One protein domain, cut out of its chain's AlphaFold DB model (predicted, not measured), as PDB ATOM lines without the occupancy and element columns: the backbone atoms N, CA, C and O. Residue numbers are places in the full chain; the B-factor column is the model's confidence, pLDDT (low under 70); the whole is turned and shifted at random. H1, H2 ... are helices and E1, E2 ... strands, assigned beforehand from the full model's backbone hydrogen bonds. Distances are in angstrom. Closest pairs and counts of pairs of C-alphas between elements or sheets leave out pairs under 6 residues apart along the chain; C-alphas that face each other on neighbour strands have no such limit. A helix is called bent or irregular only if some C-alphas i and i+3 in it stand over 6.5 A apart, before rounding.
ATOM      1  N   TYR A   3      93.202  92.465  56.033       80.44
ATOM      2  CA  TYR A   3      92.434  93.564  56.609       80.44
ATOM      3  C   TYR A   3      92.639  93.598  58.121       80.44
ATOM      4  O   TYR A   3      92.165  92.716  58.838       80.44
ATOM      5  N   THR A   4      93.352  94.611  58.604       85.31
ATOM      6  CA  THR A   4      93.620  94.805  60.031       85.31
ATOM      7  C   THR A   4      92.684  95.862  60.600       85.31
ATOM      8  O   THR A   4      92.509  96.931  60.013       85.31
ATOM      9  N   VAL A   5      92.070  95.551  61.737       83.38
ATOM     10  CA  VAL A   5      91.196  96.450  62.498       83.38
ATOM     11  C   VAL A   5      91.753  96.649  63.898       83.38
ATOM     12  O   VAL A   5      92.391  95.752  64.445       83.38
ATOM     13  N   GLU A   6      91.498  97.812  64.487       84.38
ATOM     14  CA  GLU A   6      91.740  98.032  65.911       84.38
ATOM     15  C   GLU A   6      90.484  97.634  66.695       84.38
ATOM     16  O   GLU A   6      89.402  98.171  66.456       84.38
ATOM     17  N   ILE A   7      90.631  96.685  67.618       76.19
ATOM     18  CA  ILE A   7      89.578  96.210  68.520       76.19
ATOM     19  C   ILE A   7      90.135  96.278  69.938       76.19
ATOM     20  O   ILE A   7      91.191  95.713  70.211       76.19
ATOM     21  N   ASP A   8      89.448  96.986  70.837       80.50
ATOM     22  CA  ASP A   8      89.859  97.159  72.240       80.50
ATOM     23  C   ASP A   8      91.327  97.617  72.414       80.50
ATOM     24  O   ASP A   8      92.009  97.263  73.378       80.50
ATOM     25  N   GLY A   9      91.829  98.423  71.469       81.62
ATOM     26  CA  GLY A   9      93.206  98.927  71.455       81.62
ATOM     27  C   GLY A   9      94.259  97.922  70.970       81.62
ATOM     28  O   GLY A   9      95.455  98.172  71.132       81.62
ATOM     29  N   GLN A  10      93.844  96.789  70.396       84.88
ATOM     30  CA  GLN A  10      94.720  95.805  69.762       84.88
ATOM     31  C   GLN A  10      94.466  95.734  68.259       84.88
ATOM     32  O   GLN A  10      93.325  95.689  67.804       84.88
ATOM     33  N   GLU A  11      95.544  95.671  67.479       89.31
ATOM     34  CA  GLU A  11      95.454  95.379  66.053       89.31
ATOM     35  C   GLU A  11      95.171  93.888  65.846       89.31
ATOM     36  O   GLU A  11      95.967  93.023  66.215       89.31
ATOM     37  N   VAL A  12      94.032  93.590  65.228       88.50
ATOM     38  CA  VAL A  12      93.601  92.237  64.885       88.50
ATOM     39  C   VAL A  12      93.528  92.126  63.373       88.50
ATOM     40  O   VAL A  12      92.863  92.916  62.703       88.50
ATOM     41  N   THR A  13      94.206  91.122  62.824       90.50
ATOM     42  CA  THR A  13      94.122  90.816  61.394       90.50
ATOM     43  C   THR A  13      92.972  89.851  61.146       90.50
ATOM     44  O   THR A  13      92.919  88.776  61.739       90.50
ATOM     45  N   LEU A  14      92.051  90.247  60.273       93.75
ATOM     46  CA  LEU A  14      90.915  89.435  59.864       93.75
ATOM     47  C   LEU A  14      91.263  88.664  58.577       93.75
ATOM     48  O   LEU A  14      91.797  89.279  57.647       93.75
ATOM     49  N   PRO A  15      90.938  87.358  58.481       93.31
ATOM     50  CA  PRO A  15      91.209  86.538  57.298       93.31
ATOM     51  C   PRO A  15      90.202  86.836  56.177       93.31
ATOM     52  O   PRO A  15      89.284  86.075  55.883       93.31
ATOM     53  N   VAL A  16      90.360  88.014  55.579       93.81
ATOM     54  CA  VAL A  16      89.576  88.556  54.464       93.81
ATOM     55  C   VAL A  16      90.509  89.331  53.533       93.81
ATOM     56  O   VAL A  16      91.573  89.790  53.948       93.81
ATOM     57  N   SER A  17      90.114  89.521  52.273       92.38
ATOM     58  CA  SER A  17      90.968  90.194  51.283       92.38
ATOM     59  C   SER A  17      90.194  91.212  50.457       92.38
ATOM     60  O   SER A  17      89.114  90.927  49.939       92.38
ATOM     61  N   MET A  18      90.761  92.409  50.306       89.75
ATOM     62  CA  MET A  18      90.207  93.464  49.455       89.75
ATOM     63  C   MET A  18      90.735  93.335  48.022       89.75
ATOM     64  O   MET A  18      91.949  93.378  47.803       89.75
ATOM     65  N   ARG A  19      89.844  93.218  47.030       87.81
ATOM     66  CA  ARG A  19      90.203  93.142  45.601       87.81
ATOM     67  C   ARG A  19      89.203  93.948  44.775       87.81
ATOM     68  O   ARG A  19      88.003  93.733  44.856       87.81
ATOM     69  N   GLY A  20      89.685  94.926  44.005       86.69
ATOM     70  CA  GLY A  20      88.822  95.732  43.127       86.69
ATOM     71  C   GLY A  20      87.710  96.520  43.842       86.69
ATOM     72  O   GLY A  20      86.679  96.781  43.236       86.69
ATOM     73  N   GLY A  21      87.894  96.881  45.118       89.62
ATOM     74  CA  GLY A  21      86.874  97.572  45.923       89.62
ATOM     75  C   GLY A  21      85.785  96.660  46.500       89.62
ATOM     76  O   GLY A  21      84.812  97.162  47.063       89.62
ATOM     77  N   VAL A  22      85.955  95.343  46.369       92.56
ATOM     78  CA  VAL A  22      85.108  94.310  46.964       92.56
ATOM     79  C   VAL A  22      85.898  93.595  48.053       92.56
ATOM     80  O   VAL A  22      87.069  93.249  47.866       92.56
ATOM     81  N   LEU A  23      85.257  93.368  49.195       94.12
ATOM     82  CA  LEU A  23      85.814  92.549  50.262       94.12
ATOM     83  C   LEU A  23      85.391  91.103  50.031       94.12
ATOM     84  O   LEU A  23      84.200  90.807  49.953       94.12
ATOM     85  N   HIS A  24      86.375  90.220  49.940       93.94
ATOM     86  CA  HIS A  24      86.177  88.788  49.807       93.94
ATOM     87  C   HIS A  24      86.289  88.126  51.176       93.94
ATOM     88  O   HIS A  24      87.332  88.214  51.829       93.94
ATOM     89  N   VAL A  25      85.230  87.422  51.566       94.69
ATOM     90  CA  VAL A  25      85.204  86.517  52.717       94.69
ATOM     91  C   VAL A  25      85.010  85.107  52.167       94.69
ATOM     92  O   VAL A  25      84.007  84.845  51.502       94.69
ATOM     93  N   MET A  26      85.983  84.222  52.384       94.25
ATOM     94  CA  MET A  26      85.950  82.846  51.883       94.25
ATOM     95  C   MET A  26      85.566  81.903  53.013       94.25
ATOM     96  O   MET A  26      86.239  81.858  54.041       94.25
ATOM     97  N   LEU A  27      84.484  81.157  52.824       94.50
ATOM     98  CA  LEU A  27      83.960  80.239  53.821       94.50
ATOM     99  C   LEU A  27      83.896  78.817  53.273       94.50
ATOM    100  O   LEU A  27      83.597  78.577  52.098       94.50
ATOM    101  N   ARG A  28      84.092  77.862  54.173       95.12
ATOM    102  CA  ARG A  28      83.843  76.448  53.929       95.12
ATOM    103  C   ARG A  28      83.070  75.852  55.091       95.12
ATOM    104  O   ARG A  28      83.541  75.848  56.220       95.12
ATOM    105  N   ALA A  29      81.882  75.340  54.813       95.12
ATOM    106  CA  ALA A  29      81.040  74.678  55.801       95.12
ATOM    107  C   ALA A  29      81.079  73.159  55.630       95.12
ATOM    108  O   ALA A  29      81.274  72.666  54.517       95.12
ATOM    109  N   THR A  30      80.814  72.412  56.704       92.62
ATOM    110  CA  THR A  30      80.657  70.947  56.641       92.62
ATOM    111  C   THR A  30      79.645  70.534  55.568       92.62
ATOM    112  O   THR A  30      79.903  69.625  54.781       92.62
ATOM    113  N   ASP A  31      78.523  71.250  55.496       93.44
ATOM    114  CA  ASP A  31      77.485  71.077  54.489       93.44
ATOM    115  C   ASP A  31      76.683  72.376  54.288       93.44
ATOM    116  O   ASP A  31      76.880  73.384  54.974       93.44
ATOM    117  N   ARG A  32      75.769  72.356  53.310       92.19
ATOM    118  CA  ARG A  32      74.922  73.506  52.973       92.19
ATOM    119  C   ARG A  32      73.964  73.892  54.105       92.19
ATOM    120  O   ARG A  32      73.736  75.077  54.306       92.19
ATOM    121  N   ALA A  33      73.422  72.927  54.844       92.56
ATOM    122  CA  ALA A  33      72.476  73.209  55.922       92.56
ATOM    123  C   ALA A  33      73.161  73.938  57.091       92.56
ATOM    124  O   ALA A  33      72.619  74.900  57.630       92.56
ATOM    125  N   THR A  34      74.384  73.525  57.426       94.75
ATOM    126  CA  THR A  34      75.249  74.185  58.407       94.75
ATOM    127  C   THR A  34      75.560  75.611  57.968       94.75
ATOM    128  O   THR A  34      75.437  76.540  58.762       94.75
ATOM    129  N   PHE A  35      75.896  75.800  56.686       94.31
ATOM    130  CA  PHE A  35      76.101  77.135  56.130       94.31
ATOM    131  C   PHE A  35      74.861  78.019  56.286       94.31
ATOM    132  O   PHE A  35      74.965  79.111  56.832       94.31
ATOM    133  N   GLU A  36      73.693  77.559  55.837       92.75
ATOM    134  CA  GLU A  36      72.458  78.350  55.876       92.75
ATOM    135  C   GLU A  36      72.055  78.707  57.320       92.75
ATOM    136  O   GLU A  36      71.666  79.846  57.586       92.75
ATOM    137  N   ALA A  37      72.232  77.780  58.269       92.19
ATOM    138  CA  ALA A  37      71.944  78.004  59.687       92.19
ATOM    139  C   ALA A  37      72.855  79.061  60.340       92.19
ATOM    140  O   ALA A  37      72.397  79.834  61.185       92.19
ATOM    141  N   GLU A  38      74.137  79.115  59.964       92.25
ATOM    142  CA  GLU A  38      75.065  80.135  60.468       92.25
ATOM    143  C   GLU A  38      74.971  81.454  59.687       92.25
ATOM    144  O   GLU A  38      75.128  82.524  60.275       92.25
ATOM    145  N   ALA A  39      74.651  81.411  58.391       91.25
ATOM    146  CA  ALA A  39      74.545  82.594  57.541       91.25
ATOM    147  C   ALA A  39      73.464  83.565  58.036       91.25
ATOM    148  O   ALA A  39      73.713  84.765  58.063       91.25
ATOM    149  N   ILE A  40      72.311  83.068  58.504       91.12
ATOM    150  CA  ILE A  40      71.218  83.902  59.054       91.12
ATOM    151  C   ILE A  40      71.664  84.702  60.291       91.12
ATOM    152  O   ILE A  40      71.092  85.746  60.599       91.12
ATOM    153  N   LYS A  41      72.688  84.238  61.017       89.88
ATOM    154  CA  LYS A  41      73.224  84.951  62.186       89.88
ATOM    155  C   LYS A  41      74.137  86.110  61.790       89.88
ATOM    156  O   LYS A  41      74.432  86.958  62.630       89.88
ATOM    157  N   ALA A  42      74.605  86.145  60.542       90.75
ATOM    158  CA  ALA A  42      75.358  87.273  60.029       90.75
ATOM    159  C   ALA A  42      74.416  88.475  59.858       90.75
ATOM    160  O   ALA A  42      73.345  88.327  59.269       90.75
ATOM    161  N   PRO A  43      74.834  89.701  60.214       91.75
ATOM    162  CA  PRO A  43      74.048  90.915  59.969       91.75
ATOM    163  C   PRO A  43      73.972  91.290  58.473       91.75
ATOM    164  O   PRO A  43      73.618  92.411  58.125       91.75
ATOM    165  N   LEU A  44      74.351  90.369  57.585       93.00
ATOM    166  CA  LEU A  44      74.415  90.504  56.133       93.00
ATOM    167  C   LEU A  44      73.306  89.719  55.424       93.00
ATOM    168  O   LEU A  44      73.067  89.941  54.235       93.00
ATOM    169  N   VAL A  45      72.662  88.793  56.137       93.31
ATOM    170  CA  VAL A  45      71.664  87.874  55.599       93.31
ATOM    171  C   VAL A  45      70.410  87.963  56.454       93.31
ATOM    172  O   VAL A  45      70.455  88.073  57.672       93.31
ATOM    173  N   THR A  46      69.270  87.919  55.788       90.81
ATOM    174  CA  THR A  46      67.944  87.843  56.388       90.81
ATOM    175  C   THR A  46      67.231  86.627  55.822       90.81
ATOM    176  O   THR A  46      67.558  86.172  54.728       90.81
ATOM    177  N   GLN A  47      66.267  86.095  56.561       90.19
ATOM    178  CA  GLN A  47      65.377  85.052  56.070       90.19
ATOM    179  C   GLN A  47      63.985  85.661  55.896       90.19
ATOM    180  O   GLN A  47      63.508  86.349  56.801       90.19
ATOM    181  N   ASP A  48      63.364  85.466  54.733       88.19
ATOM    182  CA  ASP A  48      61.970  85.866  54.524       88.19
ATOM    183  C   ASP A  48      60.982  84.844  55.116       88.19
ATOM    184  O   ASP A  48      61.377  83.792  55.620       88.19
ATOM    185  N   GLU A  49      59.687  85.178  55.108       86.88
ATOM    186  CA  GLU A  49      58.628  84.348  55.707       86.88
ATOM    187  C   GLU A  49      58.557  82.933  55.103       86.88
ATOM    188  O   GLU A  49      58.165  81.993  55.791       86.88
ATOM    189  N   ASP A  50      59.001  82.772  53.853       87.25
ATOM    190  CA  ASP A  50      59.038  81.498  53.130       87.25
ATOM    191  C   ASP A  50      60.313  80.681  53.421       87.25
ATOM    192  O   ASP A  50      60.510  79.594  52.874       87.25
ATOM    193  N   GLY A  51      61.201  81.193  54.278       83.00
ATOM    194  CA  GLY A  51      62.453  80.542  54.642       83.00
ATOM    195  C   GLY A  51      63.606  80.804  53.669       83.00
ATOM    196  O   GLY A  51      64.684  80.231  53.850       83.00
ATOM    197  N   THR A  52      63.428  81.669  52.669       86.44
ATOM    198  CA  THR A  52      64.458  81.973  51.669       86.44
ATOM    199  C   THR A  52      65.460  82.981  52.220       86.44
ATOM    200  O   THR A  52      65.096  84.020  52.776       86.44
ATOM    201  N   LEU A  53      66.751  82.694  52.037       87.75
ATOM    202  CA  LEU A  53      67.818  83.618  52.407       87.75
ATOM    203  C   LEU A  53      67.888  84.788  51.427       87.75
ATOM    204  O   LEU A  53      67.973  84.601  50.212       87.75
ATOM    205  N   ARG A  54      67.911  86.003  51.971       91.56
ATOM    206  CA  ARG A  54      68.130  87.248  51.237       91.56
ATOM    207  C   ARG A  54      69.292  88.011  51.826       91.56
ATOM    208  O   ARG A  54      69.377  88.203  53.037       91.56
ATOM    209  N   THR A  55      70.161  88.491  50.958       94.19
ATOM    210  CA  THR A  55      71.308  89.298  51.346       94.19
ATOM    211  C   THR A  55      70.944  90.778  51.408       94.19
ATOM    212  O   THR A  55      70.020  91.249  50.738       94.19
ATOM    213  N   LEU A  56      71.676  91.539  52.222       92.88
ATOM    214  CA  LEU A  56      71.621  92.995  52.153       92.88
ATOM    215  C   LEU A  56      72.088  93.489  50.776       92.88
ATOM    216  O   LEU A  56      72.943  92.889  50.128       92.88
ATOM    217  N   SER A  57      71.563  94.635  50.337       93.19
ATOM    218  CA  SER A  57      72.004  95.257  49.084       93.19
ATOM    219  C   SER A  57      73.509  95.553  49.118       93.19
ATOM    220  O   SER A  57      73.981  96.280  49.994       93.19
ATOM    221  N   GLY A  58      74.246  95.013  48.143       93.06
ATOM    222  CA  GLY A  58      75.709  95.084  48.092       93.06
ATOM    223  C   GLY A  58      76.417  93.912  48.774       93.06
ATOM    224  O   GLY A  58      77.609  94.028  49.043       93.06
ATOM    225  N   VAL A  59      75.703  92.827  49.073       95.75
ATOM    226  CA  VAL A  59      76.258  91.544  49.512       95.75
ATOM    227  C   VAL A  59      75.866  90.471  48.503       95.75
ATOM    228  O   VAL A  59      74.677  90.188  48.340       95.75
ATOM    229  N   ASP A  60      76.861  89.846  47.884       94.69
ATOM    230  CA  ASP A  60      76.674  88.707  46.988       94.69
ATOM    231  C   ASP A  60      77.245  87.436  47.626       94.69
ATOM    232  O   ASP A  60      78.346  87.446  48.181       94.69
ATOM    233  N   ILE A  61      76.486  86.339  47.556       93.44
ATOM    234  CA  ILE A  61      76.901  85.014  48.033       93.44
ATOM    235  C   ILE A  61      77.101  84.112  46.819       93.44
ATOM    236  O   ILE A  61      76.160  83.822  46.082       93.44
ATOM    237  N   HIS A  62      78.327  83.631  46.634       92.50
ATOM    238  CA  HIS A  62      78.700  82.741  45.541       92.50
ATOM    239  C   HIS A  62      78.948  81.336  46.067       92.50
ATOM    240  O   HIS A  62      79.980  81.070  46.682       92.50
ATOM    241  N   HIS A  63      78.014  80.427  45.798       91.19
ATOM    242  CA  HIS A  63      78.193  79.006  46.071       91.19
ATOM    243  C   HIS A  63      79.106  78.391  45.012       91.19
ATOM    244  O   HIS A  63      78.809  78.467  43.823       91.19
ATOM    245  N   ILE A  64      80.196  77.762  45.447       89.00
ATOM    246  CA  ILE A  64      81.162  77.139  44.534       89.00
ATOM    247  C   ILE A  64      80.915  75.629  44.433       89.00
ATOM    248  O   ILE A  64      81.059  75.044  43.363       89.00
ATOM    249  N   GLY A  65      80.464  75.008  45.528       79.38
ATOM    250  CA  GLY A  65      80.192  73.571  45.589       79.38
ATOM    251  C   GLY A  65      81.444  72.727  45.875       79.38
ATOM    252  O   GLY A  65      82.402  73.240  46.460       79.38
ATOM    253  N   PRO A  66      81.418  71.425  45.537       85.44
ATOM    254  CA  PRO A  66      82.548  70.528  45.754       85.44
ATOM    255  C   PRO A  66      83.774  70.916  44.926       85.44
ATOM    256  O   PRO A  66      83.651  71.280  43.757       85.44
ATOM    257  N   MET A  67      84.960  70.763  45.508       87.75
ATOM    258  CA  MET A  67      86.234  71.069  44.854       87.75
ATOM    259  C   MET A  67      86.994  69.791  44.510       87.75
ATOM    260  O   MET A  67      87.015  68.842  45.289       87.75
ATOM    261  N   VAL A  68      87.656  69.770  43.354       90.00
ATOM    262  CA  VAL A  68      88.593  68.696  42.998       90.00
ATOM    263  C   VAL A  68      89.927  68.968  43.693       90.00
ATOM    264  O   VAL A  68      90.563  69.982  43.416       90.00
ATOM    265  N   LEU A  69      90.365  68.061  44.566       89.12
ATOM    266  CA  LEU A  69      91.675  68.128  45.225       89.12
ATOM    267  C   LEU A  69      92.759  67.456  44.388       89.12
ATOM    268  O   LEU A  69      93.852  67.990  44.216       89.12
ATOM    269  N   VAL A  70      92.438  66.281  43.847       91.19
ATOM    270  CA  VAL A  70      93.315  65.516  42.959       91.19
ATOM    271  C   VAL A  70      92.495  65.119  41.733       91.19
ATOM    272  O   VAL A  70      91.476  64.446  41.907       91.19
ATOM    273  N   PRO A  71      92.887  65.527  40.512       92.50
ATOM    274  CA  PRO A  71      92.193  65.127  39.294       92.50
ATOM    275  C   PRO A  71      92.159  63.608  39.113       92.50
ATOM    276  O   PRO A  71      93.051  62.894  39.574       92.50
ATOM    277  N   ALA A  72      91.148  63.122  38.396       96.06
ATOM    278  CA  ALA A  72      91.099  61.727  37.982       96.06
ATOM    279  C   ALA A  72      92.273  61.399  37.044       96.06
ATOM    280  O   ALA A  72      92.683  62.233  36.233       96.06
ATOM    281  N   VAL A  73      92.779  60.170  37.127       97.19
ATOM    282  CA  VAL A  73      93.728  59.638  36.141       97.19
ATOM    283  C   VAL A  73      92.924  58.926  35.065       97.19
ATOM    284  O   VAL A  73      92.085  58.080  35.385       97.19
ATOM    285  N   LEU A  74      93.184  59.285  33.810       97.12
ATOM    286  CA  LEU A  74      92.547  58.702  32.635       97.12
ATOM    287  C   LEU A  74      93.524  57.769  31.911       97.12
ATOM    288  O   LEU A  74      94.735  58.004  31.944       97.12
ATOM    289  N   ASP A  75      93.008  56.731  31.263       96.19
ATOM    290  CA  ASP A  75      93.780  55.920  30.319       96.19
ATOM    291  C   ASP A  75      93.863  56.563  28.917       96.19
ATOM    292  O   ASP A  75      93.382  57.675  28.684       96.19
ATOM    293  N   GLU A  76      94.490  55.868  27.962       95.75
ATOM    294  CA  GLU A  76      94.631  56.333  26.573       95.75
ATOM    295  C   GLU A  76      93.289  56.487  25.833       95.75
ATOM    296  O   GLU A  76      93.217  57.219  24.845       95.75
ATOM    297  N   ALA A  77      92.227  55.820  26.299       95.31
ATOM    298  CA  ALA A  77      90.879  55.929  25.751       95.31
ATOM    299  C   ALA A  77      90.055  57.049  26.419       95.31
ATOM    300  O   ALA A  77      88.961  57.359  25.947       95.31
ATOM    301  N   GLY A  78      90.586  57.685  27.470       93.56
ATOM    302  CA  GLY A  78      89.904  58.718  28.247       93.56
ATOM    303  C   GLY A  78      89.032  58.173  29.383       93.56
ATOM    304  O   GLY A  78      88.298  58.949  29.994       93.56
ATOM    305  N   GLU A  79      89.109  56.876  29.687       95.88
ATOM    306  CA  GLU A  79      88.349  56.252  30.771       95.88
ATOM    307  C   GLU A  79      89.047  56.442  32.119       95.88
ATOM    308  O   GLU A  79      90.276  56.420  32.229       95.88
ATOM    309  N   VAL A  80      88.258  56.631  33.179       96.12
ATOM    310  CA  VAL A  80      88.780  56.871  34.530       96.12
ATOM    311  C   VAL A  80      89.360  55.582  35.112       96.12
ATOM    312  O   VAL A  80      88.627  54.640  35.405       96.12
ATOM    313  N   VAL A  81      90.668  55.577  35.375       96.75
ATOM    314  CA  VAL A  81      91.362  54.476  36.065       96.75
ATOM    315  C   VAL A  81      91.556  54.746  37.556       96.75
ATOM    316  O   VAL A  81      91.557  53.815  38.358       96.75
ATOM    317  N   ILE A  82      91.685  56.018  37.946       96.88
ATOM    318  CA  ILE A  82      91.704  56.451  39.349       96.88
ATOM    319  C   ILE A  82      90.727  57.622  39.478       96.88
ATOM    320  O   ILE A  82      90.925  58.628  38.791       96.88
ATOM    321  N   PRO A  83      89.679  57.523  40.318       95.62
ATOM    322  CA  PRO A  83      88.714  58.602  40.482       95.62
ATOM    323  C   PRO A  83      89.361  59.837  41.112       95.62
ATOM    324  O   PRO A  83      90.326  59.736  41.871       95.62
ATOM    325  N   ALA A  84      88.796  61.005  40.816       95.00
ATOM    326  CA  ALA A  84      89.215  62.249  41.441       95.00
ATOM    327  C   ALA A  84      88.970  62.211  42.958       95.00
ATOM    328  O   ALA A  84      87.956  61.685  43.425       95.00
ATOM    329  N   VAL A  85      89.875  62.821  43.722       93.69
ATOM    330  CA  VAL A  85      89.655  63.088  45.147       93.69
ATOM    331  C   VAL A  85      88.934  64.423  45.258       93.69
ATOM    332  O   VAL A  85      89.432  65.435  44.767       93.69
ATOM    333  N   MET A  86      87.768  64.417  45.898       92.56
ATOM    334  CA  MET A  86      86.896  65.582  46.027       92.56
ATOM    335  C   MET A  86      86.859  66.074  47.474       92.56
ATOM    336  O   MET A  86      86.737  65.267  48.393       92.56
ATOM    337  N   ASP A  87      86.864  67.389  47.663       92.38
ATOM    338  CA  ASP A  87      86.344  68.014  48.872       92.38
ATOM    339  C   ASP A  87      84.855  68.285  48.675       92.38
ATOM    340  O   ASP A  87      84.455  69.135  47.879       92.38
ATOM    341  N   THR A  88      84.027  67.531  49.387       93.31
ATOM    342  CA  THR A  88      82.566  67.625  49.305       93.31
ATOM    343  C   THR A  88      81.976  68.669  50.246       93.31
ATOM    344  O   THR A  88      80.756  68.827  50.273       93.31
ATOM    345  N   ARG A  89      82.807  69.364  51.035       94.44
ATOM    346  CA  ARG A  89      82.362  70.463  51.896       94.44
ATOM    347  C   ARG A  89      81.781  71.604  51.065       94.44
ATOM    348  O   ARG A  89      82.054  71.767  49.871       94.44
ATOM    349  N   HIS A  90      80.950  72.409  51.710       94.00
ATOM    350  CA  HIS A  90      80.235  73.490  51.057       94.00
ATOM    351  C   HIS A  90      81.081  74.766  51.024       94.00
ATOM    352  O   HIS A  90      81.183  75.475  52.023       94.00
ATOM    353  N   HIS A  91      81.681  75.053  49.867       93.75
ATOM    354  CA  HIS A  91      82.481  76.257  49.646       93.75
ATOM    355  C   HIS A  91      81.610  77.415  49.174       93.75
ATOM    356  O   HIS A  91      80.794  77.263  48.253       93.75
ATOM    357  N   VAL A  92      81.815  78.579  49.781       93.19
ATOM    358  CA  VAL A  92      81.031  79.776  49.501       93.19
ATOM    359  C   VAL A  92      81.845  81.041  49.739       93.19
ATOM    360  O   VAL A  92      82.592  81.139  50.708       93.19
ATOM    361  N   ASN A  93      81.674  82.031  48.868       93.69
ATOM    362  CA  ASN A  93      82.297  83.343  49.014       93.69
ATOM    363  C   ASN A  93      81.239  84.415  49.261       93.69
ATOM    364  O   ASN A  93      80.258  84.479  48.524       93.69
ATOM    365  N   PHE A  94      81.476  85.293  50.235       94.94
ATOM    366  CA  PHE A  94      80.754  86.560  50.353       94.94
ATOM    367  C   PHE A  94      81.577  87.664  49.714       94.94
ATOM    368  O   PHE A  94      82.763  87.825  50.021       94.94
ATOM    369  N   TRP A  95      80.936  88.429  48.841       95.19
ATOM    370  CA  TRP A  95      81.496  89.615  48.213       95.19
ATOM    371  C   TRP A  95      80.744  90.828  48.732       95.19
ATOM    372  O   TRP A  95      79.542  90.976  48.507       95.19
ATOM    373  N   LEU A  96      81.448  91.677  49.479       96.12
ATOM    374  CA  LEU A  96      80.855  92.870  50.072       96.12
ATOM    375  C   LEU A  96      81.264  94.090  49.261       96.12
ATOM    376  O   LEU A  96      82.450  94.383  49.100       96.12
ATOM    377  N   GLY A  97      80.270  94.817  48.771       95.69
ATOM    378  CA  GLY A  97      80.459  96.080  48.082       95.69
ATOM    379  C   GLY A  97      80.876  97.212  49.031       95.69
ATOM    380  O   GLY A  97      80.694  97.128  50.251       95.69
ATOM    381  N   PRO A  98      81.366  98.335  48.477       94.44
ATOM    382  CA  PRO A  98      81.986  99.425  49.237       94.44
ATOM    383  C   PRO A  98      81.076 100.023  50.312       94.44
ATOM    384  O   PRO A  98      81.551 100.434  51.368       94.44
ATOM    385  N   ARG A  99      79.758 100.043  50.082       94.00
ATOM    386  CA  ARG A  99      78.788 100.545  51.061       94.00
ATOM    387  C   ARG A  99      78.715  99.657  52.307       94.00
ATOM    388  O   ARG A  99      78.712 100.180  53.415       94.00
ATOM    389  N   ILE A 100      78.669  98.338  52.128       95.50
ATOM    390  CA  ILE A 100      78.641  97.375  53.238       95.50
ATOM    391  C   ILE A 100      79.969  97.397  53.989       95.50
ATOM    392  O   ILE A 100      79.974  97.404  55.218       95.50
ATOM    393  N   ILE A 101      81.081  97.499  53.251       94.06
ATOM    394  CA  ILE A 101      82.417  97.646  53.832       94.06
ATOM    395  C   ILE A 101      82.469  98.872  54.747       94.06
ATOM    396  O   ILE A 101      82.838  98.739  55.910       94.06
ATOM    397  N   ALA A 102      82.056 100.038  54.239       92.25
ATOM    398  CA  ALA A 102      82.098 101.302  54.969       92.25
ATOM    399  C   ALA A 102      81.177 101.330  56.199       92.25
ATOM    400  O   ALA A 102      81.495 102.001  57.177       92.25
ATOM    401  N   TYR A 103      80.050 100.611  56.172       92.06
ATOM    402  CA  TYR A 103      79.190 100.477  57.350       92.06
ATOM    403  C   TYR A 103      79.795  99.602  58.451       92.06
ATOM    404  O   TYR A 103      79.360  99.707  59.593       92.06
ATOM    405  N   GLY A 104      80.754  98.731  58.131       91.75
ATOM    406  CA  GLY A 104      81.482  97.939  59.127       91.75
ATOM    407  C   GLY A 104      80.684  96.812  59.790       91.75
ATOM    408  O   GLY A 104      81.251  96.081  60.587       91.75
ATOM    409  N   VAL A 105      79.410  96.598  59.433       89.94
ATOM    410  CA  VAL A 105      78.546  95.557  60.042       89.94
ATOM    411  C   VAL A 105      79.102  94.133  59.919       89.94
ATOM    412  O   VAL A 105      78.711  93.242  60.659       89.94
ATOM    413  N   TRP A 106      80.014  93.902  58.978       93.19
ATOM    414  CA  TRP A 106      80.670  92.618  58.757       93.19
ATOM    415  C   TRP A 106      81.838  92.353  59.722       93.19
ATOM    416  O   TRP A 106      82.240  91.200  59.855       93.19
ATOM    417  N   VAL A 107      82.392  93.389  60.366       92.69
ATOM    418  CA  VAL A 107      83.620  93.294  61.174       92.69
ATOM    419  C   VAL A 107      83.394  92.383  62.373       92.69
ATOM    420  O   VAL A 107      84.072  91.366  62.471       92.69
ATOM    421  N   ASP A 108      82.392  92.673  63.206       90.69
ATOM    422  CA  ASP A 108      82.073  91.869  64.396       90.69
ATOM    423  C   ASP A 108      81.744  90.415  64.030       90.69
ATOM    424  O   ASP A 108      82.116  89.473  64.732       90.69
ATOM    425  N   TRP A 109      81.069  90.225  62.891       92.44
ATOM    426  CA  TRP A 109      80.747  88.900  62.371       92.44
ATOM    427  C   TRP A 109      82.014  88.099  62.070       92.44
ATOM    428  O   TRP A 109      82.166  87.000  62.595       92.44
ATOM    429  N   VAL A 110      82.944  88.653  61.286       94.00
ATOM    430  CA  VAL A 110      84.213  87.996  60.928       94.00
ATOM    431  C   VAL A 110      85.133  87.844  62.144       94.00
ATOM    432  O   VAL A 110      85.735  86.789  62.339       94.00
ATOM    433  N   GLN A 111      85.215  88.870  62.991       92.38
ATOM    434  CA  GLN A 111      86.025  88.880  64.207       92.38
ATOM    435  C   GLN A 111      85.691  87.707  65.124       92.38
ATOM    436  O   GLN A 111      86.596  87.138  65.734       92.38
ATOM    437  N   ARG A 112      84.419  87.308  65.205       92.81
ATOM    438  CA  ARG A 112      83.994  86.198  66.059       92.81
ATOM    439  C   ARG A 112      84.788  84.914  65.794       92.81
ATOM    440  O   ARG A 112      85.159  84.235  66.743       92.81
ATOM    441  N   TRP A 113      85.136  84.616  64.539       94.56
ATOM    442  CA  TRP A 113      86.012  83.481  64.219       94.56
ATOM    443  C   TRP A 113      87.428  83.643  64.774       94.56
ATOM    444  O   TRP A 113      88.019  82.668  65.220       94.56
ATOM    445  N   VAL A 114      87.979  84.854  64.749       92.69
ATOM    446  CA  VAL A 114      89.330  85.129  65.257       92.69
ATOM    447  C   VAL A 114      89.362  85.071  66.788       92.69
ATOM    448  O   VAL A 114      90.334  84.592  67.362       92.69
ATOM    449  N   SER A 115      88.300  85.532  67.451       92.06
ATOM    450  CA  SER A 115      88.219  85.570  68.916       92.06
ATOM    451  C   SER A 115      87.791  84.241  69.549       92.06
ATOM    452  O   SER A 115      88.277  83.903  70.624       92.06
ATOM    453  N   GLU A 116      86.877  83.500  68.915       94.62
ATOM    454  CA  GLU A 116      86.264  82.287  69.484       94.62
ATOM    455  C   GLU A 116      86.661  80.998  68.751       94.62
ATOM    456  O   GLU A 116      86.432  79.901  69.265       94.62
ATOM    457  N   GLY A 117      87.193  81.108  67.534       94.62
ATOM    458  CA  GLY A 117      87.511  79.962  66.692       94.62
ATOM    459  C   GLY A 117      88.829  79.282  67.049       94.62
ATOM    460  O   GLY A 117      89.629  79.752  67.857       94.62
ATOM    461  N   ALA A 118      89.062  78.146  66.400       96.12
ATOM    462  CA  ALA A 118      90.326  77.416  66.446       96.12
ATOM    463  C   ALA A 118      90.950  77.363  65.044       96.12
ATOM    464  O   ALA A 118      90.207  77.422  64.067       96.12
ATOM    465  N   PRO A 119      92.277  77.219  64.897       96.00
ATOM    466  CA  PRO A 119      92.888  77.020  63.584       96.00
ATOM    467  C   PRO A 119      92.238  75.861  62.820       96.00
ATOM    468  O   PRO A 119      91.887  74.842  63.422       96.00
ATOM    469  N   ILE A 120      92.097  76.002  61.499       94.06
ATOM    470  CA  ILE A 120      91.592  74.905  60.666       94.06
ATOM    471  C   ILE A 120      92.531  73.698  60.731       94.06
ATOM    472  O   ILE A 120      93.755  73.811  60.720       94.06
ATOM    473  N   ASN A 121      91.933  72.520  60.803       88.19
ATOM    474  CA  ASN A 121      92.609  71.255  61.074       88.19
ATOM    475  C   ASN A 121      92.571  70.298  59.871       88.19
ATOM    476  O   ASN A 121      93.298  69.307  59.853       88.19
ATOM    477  N   THR A 122      91.773  70.615  58.849       88.25
ATOM    478  CA  THR A 122      91.679  69.869  57.585       88.25
ATOM    479  C   THR A 122      91.684  70.817  56.373       88.25
ATOM    480  O   THR A 122      90.667  70.923  55.676       88.25
ATOM    481  N   PRO A 123      92.787  71.551  56.120       90.50
ATOM    482  CA  PRO A 123      92.907  72.393  54.930       90.50
ATOM    483  C   PRO A 123      92.989  71.540  53.654       90.50
ATOM    484  O   PRO A 123      93.480  70.411  53.682       90.50
ATOM    485  N   ASN A 124      92.534  72.081  52.521       87.00
ATOM    486  CA  ASN A 124      92.662  71.399  51.225       87.00
ATOM    487  C   ASN A 124      94.102  71.407  50.697       87.00
ATOM    488  O   ASN A 124      94.492  70.518  49.939       87.00
ATOM    489  N   LYS A 125      94.880  72.427  51.070       86.44
ATOM    490  CA  LYS A 125      96.280  72.601  50.678       86.44
ATOM    491  C   LYS A 125      97.012  73.459  51.721       86.44
ATOM    492  O   LYS A 125      96.931  73.163  52.905       86.44
ATOM    493  N   ASP A 126      97.656  74.538  51.287       87.50
ATOM    494  CA  ASP A 126      98.381  75.512  52.109       87.50
ATOM    495  C   ASP A 126      97.441  76.603  52.660       87.50
ATOM    496  O   ASP A 126      97.854  77.736  52.884       87.50
ATOM    497  N   GLU A 127      96.152  76.283  52.795       90.81
ATOM    498  CA  GLU A 127      95.142  77.224  53.268       90.81
ATOM    499  C   GLU A 127      95.352  77.476  54.760       90.81
ATOM    500  O   GLU A 127      95.506  76.529  55.537       90.81
ATOM    501  N   GLU A 128      95.289  78.738  55.167       93.31
ATOM    502  CA  GLU A 128      95.208  79.119  56.574       93.31
ATOM    503  C   GLU A 128      93.816  79.670  56.882       93.31
ATOM    504  O   GLU A 128      93.095  80.150  56.006       93.31
ATOM    505  N   GLY A 129      93.409  79.581  58.144       94.31
ATOM    506  CA  GLY A 129      92.098  80.047  58.556       94.31
ATOM    507  C   GLY A 129      91.724  79.612  59.960       94.31
ATOM    508  O   GLY A 129      92.499  78.976  60.680       94.31
ATOM    509  N   VAL A 130      90.488  79.926  60.320       96.31
ATOM    510  CA  VAL A 130      89.898  79.645  61.630       96.31
ATOM    511  C   VAL A 130      88.526  78.997  61.471       96.31
ATOM    512  O   VAL A 130      87.748  79.364  60.598       96.31
ATOM    513  N   SER A 131      88.219  78.018  62.313       96.56
ATOM    514  CA  SER A 131      86.969  77.269  62.339       96.56
ATOM    515  C   SER A 131      86.149  77.638  63.568       96.56
ATOM    516  O   SER A 131      86.655  77.639  64.692       96.56
ATOM    517  N   LEU A 132      84.870  77.925  63.350       95.88
ATOM    518  CA  LEU A 132      83.886  78.192  64.391       95.88
ATOM    519  C   LEU A 132      82.519  77.682  63.932       95.88
ATOM    520  O   LEU A 132      82.111  77.913  62.797       95.88
ATOM    521  N   SER A 133      81.799  76.986  64.816       93.44
ATOM    522  CA  SER A 133      80.424  76.517  64.557       93.44
ATOM    523  C   SER A 133      80.255  75.702  63.259       93.44
ATOM    524  O   SER A 133      79.215  75.767  62.614       93.44
ATOM    525  N   GLY A 134      81.269  74.917  62.871       93.31
ATOM    526  CA  GLY A 134      81.227  74.106  61.644       93.31
ATOM    527  C   GLY A 134      81.463  74.895  60.349       93.31
ATOM    528  O   GLY A 134      81.248  74.352  59.265       93.31
ATOM    529  N   ILE A 135      81.908  76.151  60.464       96.00
ATOM    530  CA  ILE A 135      82.304  77.019  59.359       96.00
ATOM    531  C   ILE A 135      83.781  77.366  59.510       96.00
ATOM    532  O   ILE A 135      84.203  77.931  60.518       96.00
ATOM    533  N   GLU A 136      84.554  77.078  58.480       96.31
ATOM    534  CA  GLU A 136      85.926  77.522  58.319       96.31
ATOM    535  C   GLU A 136      85.930  78.853  57.560       96.31
ATOM    536  O   GLU A 136      85.420  78.934  56.444       96.31
ATOM    537  N   LEU A 137      86.496  79.890  58.168       95.56
ATOM    538  CA  LEU A 137      86.832  81.155  57.533       95.56
ATOM    539  C   LEU A 137      88.285  81.074  57.063       95.56
ATOM    540  O   LEU A 137      89.209  81.002  57.876       95.56
ATOM    541  N   ILE A 138      88.457  81.046  55.748       95.00
ATOM    542  CA  ILE A 138      89.735  80.812  55.079       95.00
ATOM    543  C   ILE A 138      90.342  82.156  54.692       95.00
ATOM    544  O   ILE A 138      89.655  82.989  54.098       95.00
ATOM    545  N   ASP A 139      91.630  82.348  54.980       93.00
ATOM    546  CA  ASP A 139      92.367  83.528  54.542       93.00
ATOM    547  C   ASP A 139      92.532  83.503  53.011       93.00
ATOM    548  O   ASP A 139      93.280  82.669  52.477       93.00
ATOM    549  N   PRO A 140      91.892  84.430  52.271       90.62
ATOM    550  CA  PRO A 140      91.958  84.439  50.814       90.62
ATOM    551  C   PRO A 140      93.357  84.703  50.247       90.62
ATOM    552  O   PRO A 140      93.587  84.447  49.061       90.62
ATOM    553  N   ASP A 141      94.272  85.266  51.039       87.81
ATOM    554  CA  ASP A 141      95.645  85.541  50.613       87.81
ATOM    555  C   ASP A 141      96.530  84.274  50.657       87.81
ATOM    556  O   ASP A 141      97.594  84.257  50.039       87.81
ATOM    557  N   THR A 142      96.050  83.179  51.265       87.38
ATOM    558  CA  THR A 142      96.693  81.846  51.229       87.38
ATOM    559  C   THR A 142      96.205  80.956  50.078       87.38
ATOM    560  O   THR A 142      96.731  79.868  49.836       87.38
ATOM    561  N   ILE A 143      95.228  81.435  49.297       83.44
ATOM    562  CA  ILE A 143      94.677  80.719  48.142       83.44
ATOM    563  C   ILE A 143      95.367  81.165  46.850       83.44
ATOM    564  O   ILE A 143      95.061  82.207  46.270       83.44
TER     565      ILE A 143
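This is residues 3 to 143 of the 151 residues of an uncharacterized protein of Sandaracinus sp (UniProt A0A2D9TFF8). A strongly twisted sheet of seven strands curls round helix H3, while E6 and E8 run on as a long two-stranded arm whose tip holds E7. H1, H2 and H3 are on the same face of the sheet, H1 over E3 and H2 beside the strands, and the small hairpin of E4 and E5 adjoins the end of H1 at Ala 39. The printed part has 141 residues, along the chain E1 E2 E3 H1 E4 E5 E6 E7 E8 H2 H3 E9 E10, and its class is mixed, helices and strands. The large sheet is branched at E3, and its neighbour pairs are antiparallel. The whole is only just compact, close to loose, with a radius of gyration of the C-alphas of 17.1 A and spans of 59 by 40 by 30 A.

Begin in the large sheet with E3, residues 22 to 29, 21.9 A long. Its neighbour E8, residues 85 to 96, is 31.4 A long, and E8 has on its other side E6, residues 59 to 70, 31.8 A, which starts at C-alpha 59 (76.258, 91.544, 49.512). E1, residues 3 to 7, starts at C-alpha 3 (92.434, 93.564, 56.609); E2, residues 10 to 19, spans 24.7 A. E9 is residues 129 to 132, and E10, residues 135 to 138, ends at C-alpha 138 (89.735, 80.812, 55.079). E4, residues 45 to 47, and E5, residues 53 to 55, make a sheet of two strands, and E7, residues 80 to 82, pairs with no named strand. The helices are H1, residues 32 to 39, H2, residues 98 to 103, and H3, residues 105 to 116, 18.0 A, only just irregular: C-alphas 105 and 108 are 6.7 A apart.

On one side of E3 look for E2 and E10, on the other side for E8; N 25 and O 94 are 2.9 A apart, N 28 and O 136 2.8 A. E1 E2 E3 form a meander, each strand the antiparallel neighbour of the one before, with N 5 to O 12 at 2.9 A and N 17 to O 24 at 3.1 A; E2 bends by 71 degrees at residue 15. E6 pairs with E8, N 62 to O 93 at 2.8 A, and E9 forms a hairpin with E10, N 130 to O 137 at 3.0 A. The closest C-alphas of H3 and E9 are Trp 113 and Leu 132, 5.7 A. H1 is on the sheet at a height of 8.5 A, and its closest C-alphas to E8 are Arg 32 and His 90, 5.6 A. H2 is on it too, over none of its strands, with Val 22 of E3 and Pro 98 closest at 6.4 A between C-alphas. In the hairpin E4 and E5, N 46 and O 54 are 2.8 A apart. In H1 and H2 every O i to N i+4 pair is within hydrogen-bond range, in H3 5 of 8.

The C-alphas farthest apart, Gly 9 and Ala 77, are 62.8 A apart. The printed part has no cut; the link H3 to E9 is long, with 12 residues. Mean pLDDT of the printed part is 91.8, and no printed residue is under 70.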